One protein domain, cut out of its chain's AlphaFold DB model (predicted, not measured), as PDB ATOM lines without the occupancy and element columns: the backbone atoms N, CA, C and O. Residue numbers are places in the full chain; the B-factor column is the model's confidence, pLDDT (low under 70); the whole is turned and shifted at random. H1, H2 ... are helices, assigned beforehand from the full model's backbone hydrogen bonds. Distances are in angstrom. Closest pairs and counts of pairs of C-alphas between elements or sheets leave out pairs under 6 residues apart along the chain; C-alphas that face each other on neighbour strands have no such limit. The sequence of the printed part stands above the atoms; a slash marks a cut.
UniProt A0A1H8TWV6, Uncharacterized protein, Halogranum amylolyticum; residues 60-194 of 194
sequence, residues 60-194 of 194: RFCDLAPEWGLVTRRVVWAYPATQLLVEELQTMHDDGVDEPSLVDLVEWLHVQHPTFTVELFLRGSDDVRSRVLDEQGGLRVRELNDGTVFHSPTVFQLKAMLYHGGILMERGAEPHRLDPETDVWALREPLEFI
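This is residues 60 to 194 of the 194 residues of an uncharacterized protein of Halogranum amylolyticum (UniProt A0A1H8TWV6). What is the main picture? H8 bridges two groups of helices: H1 and H2 make the group near its last residues, and the hairpin of H4 and H5, with H7 and H6 beyond it, makes the group near its first. H3 stands crosswise between H2 and H4, and after H8 residues 165 to 194, with no named element, first fold back toward the first residues of H8 as far as about residue 176, then turn again, and residues 190 to 194 run out away from the body. What is it made of, and how large is it? The printed part has 135 residues with eight named helices, H1 to H8 in order along the chain, and no named strand; the class is all helix. It is compact, with a radius of gyration of the C-alphas of 14.9 A and spans of 48 by 36 by 25 A.

How do the first helices meet? H1, residues 61 to 64, and H2, residues 66 to 78, touch only at the corner, with the C-alphas of Cys 62 and Gly 69 closest at 3.7 A. H2 and H3, residues 80 to 94, only just touch, only at the corner, with 3 pairs of C-alphas within 8 A, Trp 77 and Gln 83 closest at 5.3 A; they are about perpendicular at 82 degrees. What follows H3? H4, residues 102 to 112, and H5, residues 114 to 121, touch as a helical hairpin at a shallow tilt of 28 degrees, opposite ways, with the C-alphas of His 110 and Thr 117 closest at 5.5 A. H7, residues 141 to 145, touches H4, closest C-alphas Val 103 and Leu 144, 5.9 A, and touches H6, residues 126 to 132, closest C-alphas Val 132 and Glu 143, 5.7 A. Where does H8 sit? H8, residues 152 to 164, touches H5 with residues 152 to 155 alone, about perpendicular at 85 degrees, closest C-alphas Phe 121 and Val 155, 6.4 A. It touches H2 with residues 161 to 164 alone, at a steep tilt of 48 degrees, opposite ways, closest C-alphas Val 76 and Leu 162, 7.0 A. How do the backbones run? Every O i to N i+4 pair is within hydrogen-bond range in H2, H3, H4, H5, H6 and H8; H7 has 0 of 1, but 2 of 2 O i to N i+3 pairs, and H1 is too short for an i+4 pair.

Where do the first and last helices lie? H1 begins at C-alpha 61, (178.301, -9.442, 4.568), and H8 ends at C-alpha 164, (179.835, -7.288, 8.553). Which are long? From first to last C-alpha H3 measures 20.9 A, H2 18.4 A, H8 17.8 A and H4 15.5 A.

How far does it reach? The two C-alphas farthest apart, those of Glu 67 and Glu 135, are 48.9 A apart. Are there cuts, long links or weak places? The printed part has no cut, no link between the helices is long, and residue 194 alone is under 70 in pLDDT.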
ATOM      1  N   ARG A  60     175.704 -12.305   7.425       93.38
ATOM      2  CA  ARG A  60     176.831 -11.380   7.505       93.38
ATOM      3  C   ARG A  60     177.385 -11.104   6.107       93.38
ATOM      4  O   ARG A  60     177.384 -11.972   5.239       93.38
ATOM      5  N   PHE A  61     177.890  -9.890   5.899       94.88
ATOM      6  CA  PHE A  61     178.301  -9.442   4.568       94.88
ATOM      7  C   PHE A  61     179.509 -10.221   4.046       94.88
ATOM      8  O   PHE A  61     179.467 -10.721   2.926       94.88
ATOM      9  N   CYS A  62     180.545 -10.396   4.872       95.62
ATOM     10  CA  CYS A  62     181.713 -11.178   4.482       95.62
ATOM     11  C   CYS A  62     181.419 -12.670   4.246       95.62
ATOM     12  O   CYS A  62     182.177 -13.311   3.532       95.62
ATOM     13  N   ASP A  63     180.307 -13.209   4.754       95.19
ATOM     14  CA  ASP A  63     179.894 -14.581   4.437       95.19
ATOM     15  C   ASP A  63     179.107 -14.632   3.105       95.19
ATOM     16  O   ASP A  63     179.207 -15.600   2.353       95.19
ATOM     17  N   LEU A  64     178.344 -13.578   2.777       94.69
ATOM     18  CA  LEU A  64     177.590 -13.456   1.516       94.69
ATOM     19  C   LEU A  64     178.475 -13.154   0.306       94.69
ATOM     20  O   LEU A  64     178.229 -13.664  -0.785       94.69
ATOM     21  N   ALA A  65     179.471 -12.292   0.490       94.75
ATOM     22  CA  ALA A  65     180.364 -11.835  -0.562       94.75
ATOM     23  C   ALA A  65     181.816 -11.861  -0.053       94.75
ATOM     24  O   ALA A  65     182.365 -10.807   0.259       94.75
ATOM     25  N   PRO A  66     182.461 -13.042   0.032       95.19
ATOM     26  CA  PRO A  66     183.760 -13.200   0.694       95.19
ATOM     27  C   PRO A  66     184.860 -12.255   0.207       95.19
ATOM     28  O   PRO A  66     185.557 -11.647   1.016       95.19
ATOM     29  N   GLU A  67     184.981 -12.053  -1.106       95.12
ATOM     30  CA  GLU A  67     185.988 -11.141  -1.663       95.12
ATOM     31  C   GLU A  67     185.716  -9.676  -1.283       95.12
ATOM     32  O   GLU A  67     186.636  -8.941  -0.926       95.12
ATOM     33  N   TRP A  68     184.446  -9.261  -1.285       95.62
ATOM     34  CA  TRP A  68     184.046  -7.948  -0.782       95.62
ATOM     35  C   TRP A  68     184.209  -7.842   0.733       95.62
ATOM     36  O   TRP A  68     184.548  -6.774   1.225       95.62
ATOM     37  N   GLY A  69     184.043  -8.943   1.466       95.12
ATOM     38  CA  GLY A  69     184.340  -9.035   2.889       95.12
ATOM     39  C   GLY A  69     185.791  -8.681   3.203       95.12
ATOM     40  O   GLY A  69     186.036  -7.917   4.134       95.12
ATOM     41  N   LEU A  70     186.746  -9.150   2.391       94.75
ATOM     42  CA  LEU A  70     188.162  -8.782   2.524       94.75
ATOM     43  C   LEU A  70     188.390  -7.287   2.265       94.75
ATOM     44  O   LEU A  70     189.119  -6.636   3.017       94.75
ATOM     45  N   VAL A  71     187.737  -6.726   1.243       95.69
ATOM     46  CA  VAL A  71     187.795  -5.282   0.957       95.69
ATOM     47  C   VAL A  71     187.210  -4.483   2.124       95.69
ATOM     48  O   VAL A  71     187.854  -3.559   2.614       95.69
ATOM     49  N   THR A  72     186.036  -4.865   2.631       94.56
ATOM     50  CA  THR A  72     185.402  -4.231   3.794       94.56
ATOM     51  C   THR A  72     186.286  -4.313   5.028       94.56
ATOM     52  O   THR A  72     186.461  -3.300   5.698       94.56
ATOM     53  N   ARG A  73     186.897  -5.469   5.310       94.25
ATOM     54  CA  ARG A  73     187.824  -5.621   6.438       94.25
ATOM     55  C   ARG A  73     189.000  -4.656   6.318       94.25
ATOM     56  O   ARG A  73     189.341  -4.008   7.299       94.25
ATOM     57  N   ARG A  74     189.574  -4.498   5.119       94.44
ATOM     58  CA  ARG A  74     190.652  -3.528   4.868       94.44
ATOM     59  C   ARG A  74     190.197  -2.083   5.075       94.44
ATOM     60  O   ARG A  74     190.950  -1.307   5.650       94.44
ATOM     61  N   VAL A  75     188.994  -1.726   4.624       94.69
ATOM     62  CA  VAL A  75     188.438  -0.374   4.807       94.69
ATOM     63  C   VAL A  75     188.218  -0.066   6.283       94.69
ATOM     64  O   VAL A  75     188.644   0.979   6.759       94.69
ATOM     65  N   VAL A  76     187.601  -0.990   7.016       92.75
ATOM     66  CA  VAL A  76     187.355  -0.826   8.451       92.75
ATOM     67  C   VAL A  76     188.674  -0.803   9.229       92.75
ATOM     68  O   VAL A  76     188.829   0.012  10.126       92.75
ATOM     69  N   TRP A  77     189.662  -1.621   8.869       91.69
ATOM     70  CA  TRP A  77     190.977  -1.587   9.518       91.69
ATOM     71  C   TRP A  77     191.750  -0.286   9.259       91.69
ATOM     72  O   TRP A  77     192.469   0.187  10.125       91.69
ATOM     73  N   ALA A  78     191.601   0.318   8.078       92.00
ATOM     74  CA  ALA A  78     192.283   1.567   7.743       92.00
ATOM     75  C   ALA A  78     191.751   2.788   8.515       92.00
ATOM     76  O   ALA A  78     192.389   3.842   8.500       92.00
ATOM     77  N   TYR A  79     190.590   2.670   9.165       89.25
ATOM     78  CA  TYR A  79     190.016   3.746   9.957       89.25
ATOM     79  C   TYR A  79     190.556   3.702  11.405       89.25
ATOM     80  O   TYR A  79     190.347   2.705  12.100       89.25
ATOM     81  N   PRO A  80     191.224   4.768  11.901       90.69
ATOM     82  CA  PRO A  80     191.942   4.718  13.179       90.69
ATOM     83  C   PRO A  80     191.085   4.343  14.389       90.69
ATOM     84  O   PRO A  80     191.549   3.622  15.265       90.69
ATOM     85  N   ALA A  81     189.829   4.802  14.440       90.69
ATOM     86  CA  ALA A  81     188.961   4.501  15.575       90.69
ATOM     87  C   ALA A  81     188.638   3.005  15.657       90.69
ATOM     88  O   ALA A  81     188.659   2.429  16.735       90.69
ATOM     89  N   THR A  82     188.354   2.363  14.524       93.00
ATOM     90  CA  THR A  82     188.061   0.928  14.486       93.00
ATOM     91  C   THR A  82     189.311   0.083  14.654       93.00
ATOM     92  O   THR A  82     189.201  -0.983  15.243       93.00
ATOM     93  N   GLN A  83     190.483   0.543  14.206       94.94
ATOM     94  CA  GLN A  83     191.744  -0.125  14.530       94.94
ATOM     95  C   GLN A  83     191.975  -0.148  16.048       94.94
ATOM     96  O   GLN A  83     192.137  -1.229  16.605       94.94
ATOM     97  N   LEU A  84     191.879   1.013  16.709       96.12
ATOM     98  CA  LEU A  84     192.013   1.124  18.166       96.12
ATOM     99  C   LEU A  84     191.013   0.215  18.889       96.12
ATOM    100  O   LEU A  84     191.400  -0.527  19.780       96.12
ATOM    101  N   LEU A  85     189.739   0.204  18.473       96.44
ATOM    102  CA  LEU A  85     188.740  -0.689  19.073       96.44
ATOM    103  C   LEU A  85     189.128  -2.167  18.974       96.44
ATOM    104  O   LEU A  85     188.916  -2.911  19.920       96.44
ATOM    105  N   VAL A  86     189.665  -2.612  17.837       97.00
ATOM    106  CA  VAL A  86     190.049  -4.019  17.659       97.00
ATOM    107  C   VAL A  86     191.295  -4.366  18.462       97.00
ATOM    108  O   VAL A  86     191.354  -5.452  19.028       97.00
ATOM    109  N   GLU A  87     192.266  -3.457  18.521       97.62
ATOM    110  CA  GLU A  87     193.470  -3.619  19.339       97.62
ATOM    111  C   GLU A  87     193.113  -3.706  20.828       97.62
ATOM    112  O   GLU A  87     193.550  -4.631  21.502       97.62
ATOM    113  N   GLU A  88     192.244  -2.827  21.327       98.12
ATOM    114  CA  GLU A  88     191.823  -2.852  22.731       98.12
ATOM    115  C   GLU A  88     190.956  -4.070  23.062       98.12
ATOM    116  O   GLU A  88     191.128  -4.664  24.119       98.12
ATOM    117  N   LEU A  89     190.089  -4.515  22.147       98.12
ATOM    118  CA  LEU A  89     189.363  -5.777  22.318       98.12
ATOM    119  C   LEU A  89     190.293  -6.993  22.339       98.12
ATOM    120  O   LEU A  89     190.017  -7.950  23.057       98.12
ATOM    121  N   GLN A  90     191.390  -6.965  21.578       98.06
ATOM    122  CA  GLN A  90     192.414  -8.004  21.666       98.06
ATOM    123  C   GLN A  90     193.126  -7.948  23.020       98.06
ATOM    124  O   GLN A  90     193.309  -8.989  23.634       98.06
ATOM    125  N   THR A  91     193.458  -6.761  23.530       98.06
ATOM    126  CA  THR A  91     194.048  -6.619  24.872       98.06
ATOM    127  C   THR A  91     193.095  -7.117  25.965       98.06
ATOM    128  O   THR A  91     193.525  -7.803  26.885       98.06
ATOM    129  N   MET A  92     191.794  -6.824  25.858       98.12
ATOM    130  CA  MET A  92     190.781  -7.348  26.783       98.12
ATOM    131  C   MET A  92     190.713  -8.882  26.745       98.12
ATOM    132  O   MET A  92     190.657  -9.506  27.804       98.12
ATOM    133  N   HIS A  93     190.764  -9.482  25.550       97.69
ATOM    134  CA  HIS A  93     190.858 -10.938  25.373       97.69
ATOM    135  C   HIS A  93     192.119 -11.505  26.032       97.69
ATOM    136  O   HIS A  93     192.037 -12.452  26.811       97.69
ATOM    137  N   ASP A  94     193.277 -10.886  25.789       97.12
ATOM    138  CA  ASP A  94     194.561 -11.296  26.371       97.12
ATOM    139  C   ASP A  94     194.543 -11.232  27.917       97.12
ATOM    140  O   ASP A  94     195.183 -12.051  28.584       97.12
ATOM    141  N   ASP A  95     193.754 -10.316  28.490       96.62
ATOM    142  CA  ASP A  95     193.522 -10.167  29.934       96.62
ATOM    143  C   ASP A  95     192.374 -11.054  30.478       96.62
ATOM    144  O   ASP A  95     192.052 -11.012  31.673       96.62
ATOM    145  N   GLY A  96     191.784 -11.912  29.639       96.88
ATOM    146  CA  GLY A  96     190.779 -12.914  30.012       96.88
ATOM    147  C   GLY A  96     189.330 -12.418  30.003       96.88
ATOM    148  O   GLY A  96     188.471 -13.020  30.652       96.88
ATOM    149  N   VAL A  97     189.049 -11.317  29.304       97.44
ATOM    150  CA  VAL A  97     187.699 -10.785  29.081       97.44
ATOM    151  C   VAL A  97     187.270 -11.090  27.642       97.44
ATOM    152  O   VAL A  97     187.358 -10.243  26.757       97.44
ATOM    153  N   ASP A  98     186.796 -12.317  27.413       95.75
ATOM    154  CA  ASP A  98     186.483 -12.832  26.067       95.75
ATOM    155  C   ASP A  98     185.232 -12.183  25.434       95.75
ATOM    156  O   ASP A  98     185.149 -11.974  24.220       95.75
ATOM    157  N   GLU A  99     184.228 -11.868  26.258       97.56
ATOM    158  CA  GLU A  99     182.914 -11.375  25.822       97.56
ATOM    159  C   GLU A  99     182.520 -10.089  26.572       97.56
ATOM    160  O   GLU A  99     181.563 -10.094  27.349       97.56
ATOM    161  N   PRO A 100     183.241  -8.968  26.372       98.25
ATOM    162  CA  PRO A 100     182.927  -7.725  27.068       98.25
ATOM    163  C   PRO A 100     181.567  -7.177  26.631       98.25
ATOM    164  O   PRO A 100     181.245  -7.149  25.439       98.25
ATOM    165  N   SER A 101     180.773  -6.687  27.580       98.00
ATOM    166  CA  SER A 101     179.599  -5.865  27.284       98.00
ATOM    167  C   SER A 101     180.015  -4.478  26.773       98.00
ATOM    168  O   SER A 101     181.181  -4.077  26.857       98.00
ATOM    169  N   LEU A 102     179.060  -3.694  26.264       97.69
ATOM    170  CA  LEU A 102     179.321  -2.298  25.909       97.69
ATOM    171  C   LEU A 102     179.768  -1.482  27.133       97.69
ATOM    172  O   LEU A 102     180.587  -0.577  26.986       97.69
ATOM    173  N   VAL A 103     179.249  -1.799  28.326       98.12
ATOM    174  CA  VAL A 103     179.688  -1.165  29.579       98.12
ATOM    175  C   VAL A 103     181.159  -1.474  29.844       98.12
ATOM    176  O   VAL A 103     181.931  -0.533  30.029       98.12
ATOM    177  N   ASP A 104     181.553  -2.751  29.777       98.44
ATOM    178  CA  ASP A 104     182.939  -3.178  30.021       98.44
ATOM    179  C   ASP A 104     183.904  -2.515  29.033       98.44
ATOM    180  O   ASP A 104     184.935  -1.971  29.428       98.44
ATOM    181  N   LEU A 105     183.541  -2.493  27.746       98.12
ATOM    182  CA  LEU A 105     184.343  -1.864  26.700       98.12
ATOM    183  C   LEU A 105     184.520  -0.359  26.942       98.12
ATOM    184  O   LEU A 105     185.614   0.176  26.792       98.12
ATOM    185  N   VAL A 106     183.451   0.351  27.302       97.94
ATOM    186  CA  VAL A 106     183.498   1.806  27.514       97.94
ATOM    187  C   VAL A 106     184.255   2.153  28.789       97.94
ATOM    188  O   VAL A 106     185.015   3.121  28.799       97.94
ATOM    189  N   GLU A 107     184.095   1.368  29.852       98.25
ATOM    190  CA  GLU A 107     184.886   1.518  31.070       98.25
ATOM    191  C   GLU A 107     186.378   1.309  30.780       98.25
ATOM    192  O   GLU A 107     187.193   2.173  31.117       98.25
ATOM    193  N   TRP A 108     186.722   0.229  30.072       98.38
ATOM    194  CA  TRP A 108     188.090  -0.081  29.656       98.38
ATOM    195  C   TRP A 108     188.712   1.045  28.825       98.38
ATOM    196  O   TRP A 108     189.756   1.605  29.176       98.38
ATOM    197  N   LEU A 109     188.037   1.438  27.741       98.06
ATOM    198  CA  LEU A 109     188.527   2.465  26.829       98.06
ATOM    199  C   LEU A 109     188.629   3.832  27.497       98.06
ATOM    200  O   LEU A 109     189.468   4.633  27.099       98.06
ATOM    201  N   HIS A 110     187.810   4.147  28.501       97.94
ATOM    202  CA  HIS A 110     187.928   5.434  29.189       97.94
ATOM    203  C   HIS A 110     189.189   5.528  30.038       97.94
ATOM    204  O   HIS A 110     189.761   6.610  30.157       97.94
ATOM    205  N   VAL A 111     189.644   4.409  30.603       97.00
ATOM    206  CA  VAL A 111     190.911   4.358  31.342       97.00
ATOM    207  C   VAL A 111     192.090   4.608  30.399       97.00
ATOM    208  O   VAL A 111     192.966   5.409  30.723       97.00
ATOM    209  N   GLN A 112     192.097   3.974  29.222       96.75
ATOM    210  CA  GLN A 112     193.220   4.063  28.274       96.75
ATOM    211  C   GLN A 112     193.156   5.309  27.374       96.75
ATOM    212  O   GLN A 112     194.169   5.938  27.053       96.75
ATOM    213  N   HIS A 113     191.947   5.689  26.969       97.00
ATOM    214  CA  HIS A 113     191.654   6.666  25.922       97.00
ATOM    215  C   HIS A 113     190.406   7.517  26.263       97.00
ATOM    216  O   HIS A 113     189.414   7.499  25.526       97.00
ATOM    217  N   PRO A 114     190.426   8.321  27.343       95.62
ATOM    218  CA  PRO A 114     189.233   8.999  27.867       95.62
ATOM    219  C   PRO A 114     188.544   9.911  26.844       95.62
ATOM    220  O   PRO A 114     187.342   9.803  26.610       95.62
ATOM    221  N   THR A 115     189.301  10.781  26.168       94.06
ATOM    222  CA  THR A 115     188.734  11.704  25.168       94.06
ATOM    223  C   THR A 115     188.104  10.958  23.995       94.06
ATOM    224  O   THR A 115     187.016  11.311  23.551       94.06
ATOM    225  N   PHE A 116     188.774   9.914  23.502       94.31
ATOM    226  CA  PHE A 116     188.265   9.089  22.410       94.31
ATOM    227  C   PHE A 116     186.941   8.427  22.795       94.31
ATOM    228  O   PHE A 116     185.969   8.502  22.047       94.31
ATOM    229  N   THR A 117     186.889   7.846  23.991       95.69
ATOM    230  CA  THR A 117     185.714   7.141  24.506       95.69
ATOM    231  C   THR A 117     184.512   8.063  24.632       95.69
ATOM    232  O   THR A 117     183.429   7.740  24.141       95.69
ATOM    233  N   VAL A 118     184.710   9.241  25.229       94.50
ATOM    234  CA  VAL A 118     183.639  10.227  25.408       94.50
ATOM    235  C   VAL A 118     183.095  10.708  24.065       94.50
ATOM    236  O   VAL A 118     181.880  10.774  23.896       94.50
ATOM    237  N   GLU A 119     183.963  11.028  23.105       93.06
ATOM    238  CA  GLU A 119     183.530  11.544  21.802       93.06
ATOM    239  C   GLU A 119     182.887  10.469  20.913       93.06
ATOM    240  O   GLU A 119     181.990  10.776  20.128       93.06
ATOM    241  N   LEU A 120     183.316   9.208  21.027       92.94
ATOM    242  CA  LEU A 120     182.825   8.134  20.165       92.94
ATOM    243  C   LEU A 120     181.529   7.492  20.675       92.94
ATOM    244  O   LEU A 120     180.622   7.220  19.882       92.94
ATOM    245  N   PHE A 121     181.446   7.223  21.981       95.25
ATOM    246  CA  PHE A 121     180.378   6.404  22.551       95.25
ATOM    247  C   PHE A 121     179.281   7.208  23.232       95.25
ATOM    248  O   PHE A 121     178.129   6.779  23.192       95.25
ATOM    249  N   LEU A 122     179.589   8.350  23.844       95.12
ATOM    250  CA  LEU A 122     178.621   9.093  24.651       95.12
ATOM    251  C   LEU A 122     177.904  10.159  23.823       95.12
ATOM    252  O   LEU A 122     178.447  10.725  22.874       95.12
ATOM    253  N   ARG A 123     176.652  10.469  24.175       93.69
ATOM    254  CA  ARG A 123     175.968  11.612  23.558       93.69
ATOM    255  C   ARG A 123     176.690  12.901  23.933       93.69
ATOM    256  O   ARG A 123     177.010  13.140  25.094       93.69
ATOM    257  N   GLY A 124     176.871  13.767  22.942       88.94
ATOM    258  CA  GLY A 124     177.544  15.054  23.115       88.94
ATOM    259  C   GLY A 124     176.724  16.126  23.840       88.94
ATOM    260  O   GLY A 124     177.147  17.276  23.843       88.94
ATOM    261  N   SER A 125     175.552  15.803  24.400       90.12
ATOM    262  CA  SER A 125     174.728  16.782  25.110       90.12
ATOM    263  C   SER A 125     175.229  16.996  26.543       90.12
ATOM    264  O   SER A 125     175.646  16.053  27.220       90.12
ATOM    265  N   ASP A 126     175.206  18.247  27.008       87.50
ATOM    266  CA  ASP A 126     175.772  18.627  28.312       87.50
ATOM    267  C   ASP A 126     175.095  17.908  29.494       87.50
ATOM    268  O   ASP A 126     175.743  17.591  30.494       87.50
ATOM    269  N   ASP A 127     173.802  17.597  29.372       90.62
ATOM    270  CA  ASP A 127     173.042  16.828  30.360       90.62
ATOM    271  C   ASP A 127     173.567  15.393  30.499       90.62
ATOM    272  O   ASP A 127     173.735  14.902  31.614       90.62
ATOM    273  N   VAL A 128     173.911  14.740  29.385       92.38
ATOM    274  CA  VAL A 128     174.486  13.393  29.410       92.38
ATOM    275  C   VAL A 128     175.905  13.440  29.955       92.38
ATOM    276  O   VAL A 128     176.235  12.662  30.846       92.38
ATOM    277  N   ARG A 129     176.730  14.385  29.492       91.44
ATOM    278  CA  ARG A 129     178.126  14.510  29.939       91.44
ATOM    279  C   ARG A 129     178.235  14.741  31.445       91.44
ATOM    280  O   ARG A 129     178.993  14.045  32.109       91.44
ATOM    281  N   SER A 130     177.442  15.658  31.997       92.31
ATOM    282  CA  SER A 130     177.423  15.937  33.445       92.31
ATOM    283  C   SER A 130     176.823  14.803  34.290       92.31
ATOM    284  O   SER A 130     177.111  14.681  35.487       92.31
ATOM    285  N   ARG A 131     175.990  13.953  33.678       94.44
ATOM    286  CA  ARG A 131     175.446  12.752  34.309       94.44
ATOM    287  C   ARG A 131     176.487  11.641  34.388       94.44
ATOM    288  O   ARG A 131     176.658  11.091  35.470       94.44
ATOM    289  N   VAL A 132     177.170  11.334  33.287       95.94
ATOM    290  CA  VAL A 132     178.085  10.182  33.175       95.94
ATOM    291  C   VAL A 132     179.513  10.466  33.640       95.94
ATOM    292  O   VAL A 132     180.218   9.523  33.987       95.94
ATOM    293  N   LEU A 133     179.937  11.731  33.682       95.69
ATOM    294  CA  LEU A 133     181.257  12.136  34.172       95.69
ATOM    295  C   LEU A 133     181.148  12.822  35.539       95.69
ATOM    296  O   LEU A 133     180.221  13.594  35.800       95.69
ATOM    297  N   ASP A 134     182.097  12.542  36.427       94.19
ATOM    298  CA  ASP A 134     182.281  13.301  37.662       94.19
ATOM    299  C   ASP A 134     183.044  14.620  37.431       94.19
ATOM    300  O   ASP A 134     183.439  14.963  36.317       94.19
ATOM    301  N   GLU A 135     183.232  15.394  38.502       91.44
ATOM    302  CA  GLU A 135     183.909  16.696  38.452       91.44
ATOM    303  C   GLU A 135     185.385  16.598  38.031       91.44
ATOM    304  O   GLU A 135     185.979  17.596  37.624       91.44
ATOM    305  N   GLN A 136     185.985  15.411  38.131       90.88
ATOM    306  CA  GLN A 136     187.356  15.116  37.731       90.88
ATOM    307  C   GLN A 136     187.432  14.488  36.325       90.88
ATOM    308  O   GLN A 136     188.533  14.245  35.833       90.88
ATOM    309  N   GLY A 137     186.293  14.248  35.664       91.31
ATOM    310  CA  GLY A 137     186.216  13.566  34.370       91.31
ATOM    311  C   GLY A 137     186.273  12.036  34.464       91.31
ATOM    312  O   GLY A 137     186.434  11.366  33.442       91.31
ATOM    313  N   GLY A 138     186.147  11.470  35.665       94.69
ATOM    314  CA  GLY A 138     185.995  10.036  35.888       94.69
ATOM    315  C   GLY A 138     184.613   9.542  35.460       94.69
ATOM    316  O   GLY A 138     183.621  10.265  35.568       94.69
ATOM    317  N   LEU A 139     184.540   8.305  34.962       95.94
ATOM    318  CA  LEU A 139     183.269   7.687  34.589       95.94
ATOM    319  C   LEU A 139     182.469   7.266  35.822       95.94
ATOM    320  O   LEU A 139     182.949   6.548  36.700       95.94
ATOM    321  N   ARG A 140     181.186   7.617  35.828       96.69
ATOM    322  CA  ARG A 140     180.186   7.026  36.717       96.69
ATOM    323  C   ARG A 140     179.619   5.777  36.051       96.69
ATOM    324  O   ARG A 140     178.562   5.836  35.432       96.69
ATOM    325  N   VAL A 141     180.313   4.648  36.202       94.81
ATOM    326  CA  VAL A 141     180.014   3.370  35.517       94.81
ATOM    327  C   VAL A 141     178.536   2.974  35.587       94.81
ATOM    328  O   VAL A 141     177.958   2.590  34.583       94.81
ATOM    329  N   ARG A 142     177.871   3.168  36.735       94.88
ATOM    330  CA  ARG A 142     176.434   2.853  36.889       94.88
ATOM    331  C   ARG A 142     175.516   3.588  35.912       94.88
ATOM    332  O   ARG A 142     174.439   3.090  35.607       94.88
ATOM    333  N   GLU A 143     175.907   4.772  35.450       96.88
ATOM    334  CA  GLU A 143     175.124   5.531  34.475       96.88
ATOM    335  C   GLU A 143     175.226   4.933  33.065       96.88
ATOM    336  O   GLU A 143     174.348   5.184  32.242       96.88
ATOM    337  N   LEU A 144     176.246   4.109  32.793       96.50
ATOM    338  CA  LEU A 144     176.411   3.403  31.521       96.50
ATOM    339  C   LEU A 144     175.397   2.269  31.333       96.50
ATOM    340  O   LEU A 144     175.207   1.822  30.211       96.50
ATOM    341  N   ASN A 145     174.691   1.836  32.377       95.62
ATOM    342  CA  ASN A 145     173.607   0.858  32.234       95.62
ATOM    343  C   ASN A 145     172.402   1.452  31.473       95.62
ATOM    344  O   ASN A 145     171.549   0.731  30.959       95.62
ATOM    345  N   ASP A 146     172.311   2.782  31.380       94.06
ATOM    346  CA  ASP A 146     171.259   3.465  30.639       94.06
ATOM    347  C   ASP A 146     171.663   3.665  29.171       94.06
ATOM    348  O   ASP A 146     172.401   4.587  28.827       94.06
ATOM    349  N   GLY A 147     171.099   2.858  28.268       92.06
ATOM    350  CA  GLY A 147     171.336   2.948  26.820       92.06
ATOM    351  C   GLY A 147     171.105   4.339  26.201       92.06
ATOM    352  O   GLY A 147     171.603   4.626  25.107       92.06
ATOM    353  N   THR A 148     170.381   5.235  26.884       92.69
ATOM    354  CA  THR A 148     170.148   6.608  26.426       92.69
ATOM    355  C   THR A 148     171.343   7.542  26.611       92.69
ATOM    356  O   THR A 148     171.346   8.614  26.005       92.69
ATOM    357  N   VAL A 149     172.377   7.155  27.364       95.12
ATOM    358  CA  VAL A 149     173.609   7.958  27.485       95.12
ATOM    359  C   VAL A 149     174.534   7.788  26.281       95.12
ATOM    360  O   VAL A 149     175.380   8.641  26.015       95.12
ATOM    361  N   PHE A 150     174.341   6.723  25.500       95.25
ATOM    362  CA  PHE A 150     175.159   6.446  24.330       95.25
ATOM    363  C   PHE A 150     174.688   7.204  23.099       95.25
ATOM    364  O   PHE A 150     173.489   7.411  22.860       95.25
ATOM    365  N   HIS A 151     175.642   7.539  22.236       93.44
ATOM    366  CA  HIS A 151     175.383   7.889  20.853       93.44
ATOM    367  C   HIS A 151     174.983   6.623  20.074       93.44
ATOM    368  O   HIS A 151     175.704   6.127  19.208       93.44
ATOM    369  N   SER A 152     173.800   6.086  20.390       86.50
ATOM    370  CA  SER A 152     173.301   4.787  19.927       86.50
ATOM    371  C   SER A 152     173.374   4.590  18.400       86.50
ATOM    372  O   SER A 152     173.694   3.482  17.975       86.50
ATOM    373  N   PRO A 153     173.157   5.616  17.540       88.69
ATOM    374  CA  PRO A 153     173.387   5.478  16.099       88.69
ATOM    375  C   PRO A 153     174.841   5.163  15.724       88.69
ATOM    376  O   PRO A 153     175.065   4.342  14.840       88.69
ATOM    377  N   THR A 154     175.814   5.775  16.405       88.75
ATOM    378  CA  THR A 154     177.250   5.557  16.150       88.75
ATOM    379  C   THR A 154     177.666   4.183  16.643       88.75
ATOM    380  O   THR A 154     178.276   3.435  15.888       88.75
ATOM    381  N   VAL A 155     177.247   3.806  17.857       92.75
ATOM    382  CA  VAL A 155     177.475   2.464  18.422       92.75
ATOM    383  C   VAL A 155     176.944   1.386  17.473       92.75
ATOM    384  O   VAL A 155     177.675   0.476  17.086       92.75
ATOM    385  N   PHE A 156     175.699   1.539  17.012       92.38
ATOM    386  CA  PHE A 156     175.091   0.621  16.051       92.38
ATOM    387  C   PHE A 156     175.860   0.563  14.724       92.38
ATOM    388  O   PHE A 156     176.128  -0.528  14.222       92.38
ATOM    389  N   GLN A 157     176.222   1.715  14.149       89.38
ATOM    390  CA  GLN A 157     176.949   1.781  12.878       89.38
ATOM    391  C   GLN A 157     178.340   1.145  12.977       89.38
ATOM    392  O   GLN A 157     178.684   0.324  12.128       89.38
ATOM    393  N   LEU A 158     179.114   1.465  14.017       91.81
ATOM    394  CA  LEU A 158     180.440   0.889  14.263       91.81
ATOM    395  C   LEU A 158     180.363  -0.627  14.418       91.81
ATOM    396  O   LEU A 158     181.033  -1.356  13.686       91.81
ATOM    397  N   LYS A 159     179.487  -1.109  15.306       95.12
ATOM    398  CA  LYS A 159     179.322  -2.543  15.549       95.12
ATOM    399  C   LYS A 159     178.851  -3.276  14.298       95.12
ATOM    400  O   LYS A 159     179.360  -4.347  13.984       95.12
ATOM    401  N   ALA A 160     177.930  -2.688  13.531       92.94
ATOM    402  CA  ALA A 160     177.492  -3.255  12.259       92.94
ATOM    403  C   ALA A 160     178.647  -3.363  11.251       92.94
ATOM    404  O   ALA A 160     178.799  -4.414  10.631       92.94
ATOM    405  N   MET A 161     179.476  -2.325  11.101       92.50
ATOM    406  CA  MET A 161     180.637  -2.363  10.203       92.50
ATOM    407  C   MET A 161     181.635  -3.451  10.610       92.50
ATOM    408  O   MET A 161     182.043  -4.245   9.763       92.50
ATOM    409  N   LEU A 162     181.971  -3.541  11.898       95.94
ATOM    410  CA  LEU A 162     182.893  -4.552  12.416       95.94
ATOM    411  C   LEU A 162     182.317  -5.975  12.275       95.94
ATOM    412  O   LEU A 162     183.017  -6.882  11.829       95.94
ATOM    413  N   TYR A 163     181.029  -6.179  12.563       96.31
ATOM    414  CA  TYR A 163     180.344  -7.462  12.363       96.31
ATOM    415  C   TYR A 163     180.357  -7.897  10.892       96.31
ATOM    416  O   TYR A 163     180.779  -9.011  10.564       96.31
ATOM    417  N   HIS A 164     179.922  -7.011   9.988       94.88
ATOM    418  CA  HIS A 164     179.835  -7.288   8.553       94.88
ATOM    419  C   HIS A 164     181.218  -7.434   7.895       94.88
ATOM    420  O   HIS A 164     181.339  -8.204   6.942       94.88
ATOM    421  N   GLY A 165     182.251  -6.775   8.433       95.31
ATOM    422  CA  GLY A 165     183.662  -6.969   8.076       95.31
ATOM    423  C   GLY A 165     184.304  -8.233   8.664       95.31
ATOM    424  O   GLY A 165     185.473  -8.506   8.394       95.31
ATOM    425  N   GLY A 166     183.564  -9.016   9.457       96.06
ATOM    426  CA  GLY A 166     184.047 -10.269  10.043       96.06
ATOM    427  C   GLY A 166     184.996 -10.087  11.228       96.06
ATOM    428  O   GLY A 166     185.785 -10.982  11.499       96.06
ATOM    429  N   ILE A 167     184.956  -8.937  11.896       96.62
ATOM    430  CA  ILE A 167     185.787  -8.635  13.065       96.62
ATOM    431  C   ILE A 167     185.073  -9.040  14.354       96.62
ATOM    432  O   ILE A 167     185.662  -9.751  15.156       96.62
ATOM    433  N   LEU A 168     183.810  -8.643  14.534       97.38
ATOM    434  CA  LEU A 168     183.029  -9.001  15.725       97.38
ATOM    435  C   LEU A 168     182.183 -10.252  15.509       97.38
ATOM    436  O   LEU A 168     181.736 -10.540  14.389       97.38
ATOM    437  N   MET A 169     181.931 -10.984  16.591       96.50
ATOM    438  CA  MET A 169     181.104 -12.188  16.577       96.50
ATOM    439  C   MET A 169     179.630 -11.861  16.317       96.50
ATOM    440  O   MET A 169     179.023 -12.471  15.430       96.50
ATOM    441  N   GLU A 170     179.094 -10.857  17.016       94.19
ATOM    442  CA  GLU A 170     177.670 -10.517  17.032       94.19
ATOM    443  C   GLU A 170     177.334  -9.192  16.342       94.19
ATOM    444  O   GLU A 170     178.141  -8.264  16.246       94.19
ATOM    445  N   ARG A 171     176.094  -9.101  15.853       91.00
ATOM    446  CA  ARG A 171     175.554  -7.880  15.251       91.00
ATOM    447  C   ARG A 171     175.031  -6.954  16.346       91.00
ATOM    448  O   ARG A 171     174.360  -7.406  17.260       91.00
ATOM    449  N   GLY A 172     175.250  -5.648  16.192       83.50
ATOM    450  CA  GLY A 172     174.720  -4.661  17.133       83.50
ATOM    451  C   GLY A 172     173.195  -4.556  17.159       83.50
ATOM    452  O   GLY A 172     172.522  -4.741  16.136       83.50
ATOM    453  N   ALA A 173     172.669  -4.209  18.334       83.44
ATOM    454  CA  ALA A 173     171.259  -3.915  18.550       83.44
ATOM    455  C   ALA A 173     170.832  -2.609  17.859       83.44
ATOM    456  O   ALA A 173     171.589  -1.641  17.787       83.44
ATOM    457  N   GLU A 174     169.594  -2.558  17.359       85.38
ATOM    458  CA  GLU A 174     169.040  -1.313  16.817       85.38
ATOM    459  C   GLU A 174     169.056  -0.206  17.891       85.38
ATOM    460  O   GLU A 174     168.784  -0.502  19.054       85.38
ATOM    461  N   PRO A 175     169.289   1.075  17.536       86.56
ATOM    462  CA  PRO A 175     169.531   2.146  18.512       86.56
ATOM    463  C   PRO A 175     168.503   2.278  19.646       86.56
ATOM    464  O   PRO A 175     168.855   2.658  20.754       86.56
ATOM    465  N   HIS A 176     167.229   1.973  19.380       84.88
ATOM    466  CA  HIS A 176     166.139   2.062  20.360       84.88
ATOM    467  C   HIS A 176     165.975   0.802  21.234       84.88
ATOM    468  O   HIS A 176     165.063   0.745  22.054       84.88
ATOM    469  N   ARG A 177     166.811  -0.219  21.020       88.62
ATOM    470  CA  ARG A 177     166.852  -1.495  21.754       88.62
ATOM    471  C   ARG A 177     168.229  -1.771  22.351       88.62
ATOM    472  O   ARG A 177     168.496  -2.905  22.726       88.62
ATOM    473  N   LEU A 178     169.106  -0.769  22.365       92.62
ATOM    474  CA  LEU A 178     170.430  -0.909  22.944       92.62
ATOM    475  C   LEU A 178     170.293  -1.154  24.448       92.62
ATOM    476  O   LEU A 178     169.848  -0.266  25.175       92.62
ATOM    477  N   ASP A 179     170.684  -2.348  24.873       94.81
ATOM    478  CA  ASP A 179     170.889  -2.720  26.266       94.81
ATOM    479  C   ASP A 179     172.404  -2.841  26.498       94.81
ATOM    480  O   ASP A 179     173.010  -3.809  26.034       94.81
ATOM    481  N   PRO A 180     173.047  -1.841  27.128       95.94
ATOM    482  CA  PRO A 180     174.502  -1.800  27.261       95.94
ATOM    483  C   PRO A 180     175.092  -2.985  28.027       95.94
ATOM    484  O   PRO A 180     176.222  -3.375  27.746       95.94
ATOM    485  N   GLU A 181     174.338  -3.556  28.969       96.62
ATOM    486  CA  GLU A 181     174.802  -4.659  29.821       96.62
ATOM    487  C   GLU A 181     174.859  -5.989  29.059       96.62
ATOM    488  O   GLU A 181     175.611  -6.884  29.433       96.62
ATOM    489  N   THR A 182     174.081  -6.127  27.982       95.62
ATOM    490  CA  THR A 182     173.987  -7.369  27.200       95.62
ATOM    491  C   THR A 182     174.461  -7.226  25.752       95.62
ATOM    492  O   THR A 182     174.530  -8.215  25.025       95.62
ATOM    493  N   ASP A 183     174.825  -6.020  25.307       96.62
ATOM    494  CA  ASP A 183     175.385  -5.781  23.976       96.62
ATOM    495  C   ASP A 183     176.863  -6.217  23.927       96.62
ATOM    496  O   ASP A 183     177.752  -5.429  24.221       96.62
ATOM    497  N   VAL A 184     177.133  -7.465  23.526       97.56
ATOM    498  CA  VAL A 184     178.478  -8.086  23.562       97.56
ATOM    499  C   VAL A 184     179.399  -7.624  22.423       97.56
ATOM    500  O   VAL A 184     179.009  -7.641  21.252       97.56
ATOM    501  N   TRP A 185     180.642  -7.258  22.735       97.94
ATOM    502  CA  TRP A 185     181.692  -6.808  21.810       97.94
ATOM    503  C   TRP A 185     182.854  -7.809  21.704       97.94
ATOM    504  O   TRP A 185     184.014  -7.442  21.808       97.94
ATOM    505  N   ALA A 186     182.560  -9.081  21.439       98.06
ATOM    506  CA  ALA A 186     183.585 -10.115  21.281       98.06
ATOM    507  C   ALA A 186     184.210 -10.137  19.873       98.06
ATOM    508  O   ALA A 186     183.499 -10.041  18.857       98.06
ATOM    509  N   LEU A 187     185.531 -10.337  19.797       98.00
ATOM    510  CA  LEU A 187     186.221 -10.649  18.543       98.00
ATOM    511  C   LEU A 187     185.734 -12.001  18.001       98.00
ATOM    512  O   LEU A 187     185.585 -12.974  18.732       98.00
ATOM    513  N   ARG A 188     185.497 -12.085  16.689       96.31
ATOM    514  CA  ARG A 188     185.141 -13.347  16.015       96.31
ATOM    515  C   ARG A 188     186.303 -14.341  16.050       96.31
ATOM    516  O   ARG A 188     186.084 -15.542  16.155       96.31
ATOM    517  N   GLU A 189     187.509 -13.824  15.857       95.69
ATOM    518  CA  GLU A 189     188.757 -14.576  15.738       95.69
ATOM    519  C   GLU A 189     189.813 -13.850  16.584       95.69
ATOM    520  O   GLU A 189     190.593 -13.072  16.026       95.69
ATOM    521  N   PRO A 190     189.783 -14.012  17.920       95.88
ATOM    522  CA  PRO A 190     190.841 -13.488  18.770       95.88
ATOM    523  C   PRO A 190     192.164 -14.183  18.441       95.88
ATOM    524  O   PRO A 190     192.201 -15.346  18.021       95.88
ATOM    525  N   LEU A 191     193.260 -13.448  18.582       95.62
ATOM    526  CA  LEU A 191     194.596 -13.984  18.380       95.62
ATOM    527  C   LEU A 191     195.071 -14.653  19.665       95.62
ATOM    528  O   LEU A 191     195.074 -14.042  20.723       95.62
ATOM    529  N   GLU A 192     195.517 -15.896  19.543       91.50
ATOM    530  CA  GLU A 192     196.193 -16.609  20.620       91.50
ATOM    531  C   GLU A 192     197.699 -16.465  20.396       91.50
ATOM    532  O   GLU A 192     198.263 -17.063  19.470       91.50
ATOM    533  N   PHE A 193     198.365 -15.638  21.202       72.25
ATOM    534  CA  PHE A 193     199.823 -15.571  21.187       72.25
ATOM    535  C   PHE A 193     200.385 -16.753  21.992       72.25
ATOM    536  O   PHE A 193     200.249 -16.808  23.211       72.25
ATOM    537  N   ILE A 194     200.983 -17.718  21.282       55.25
ATOM    538  CA  ILE A 194     201.712 -18.869  21.856       55.25
ATOM    539  C   ILE A 194     203.091 -18.434  22.354       55.25
ATOM    540  O   ILE A 194     203.794 -17.738  21.585       55.25
TER     541      ILE A 194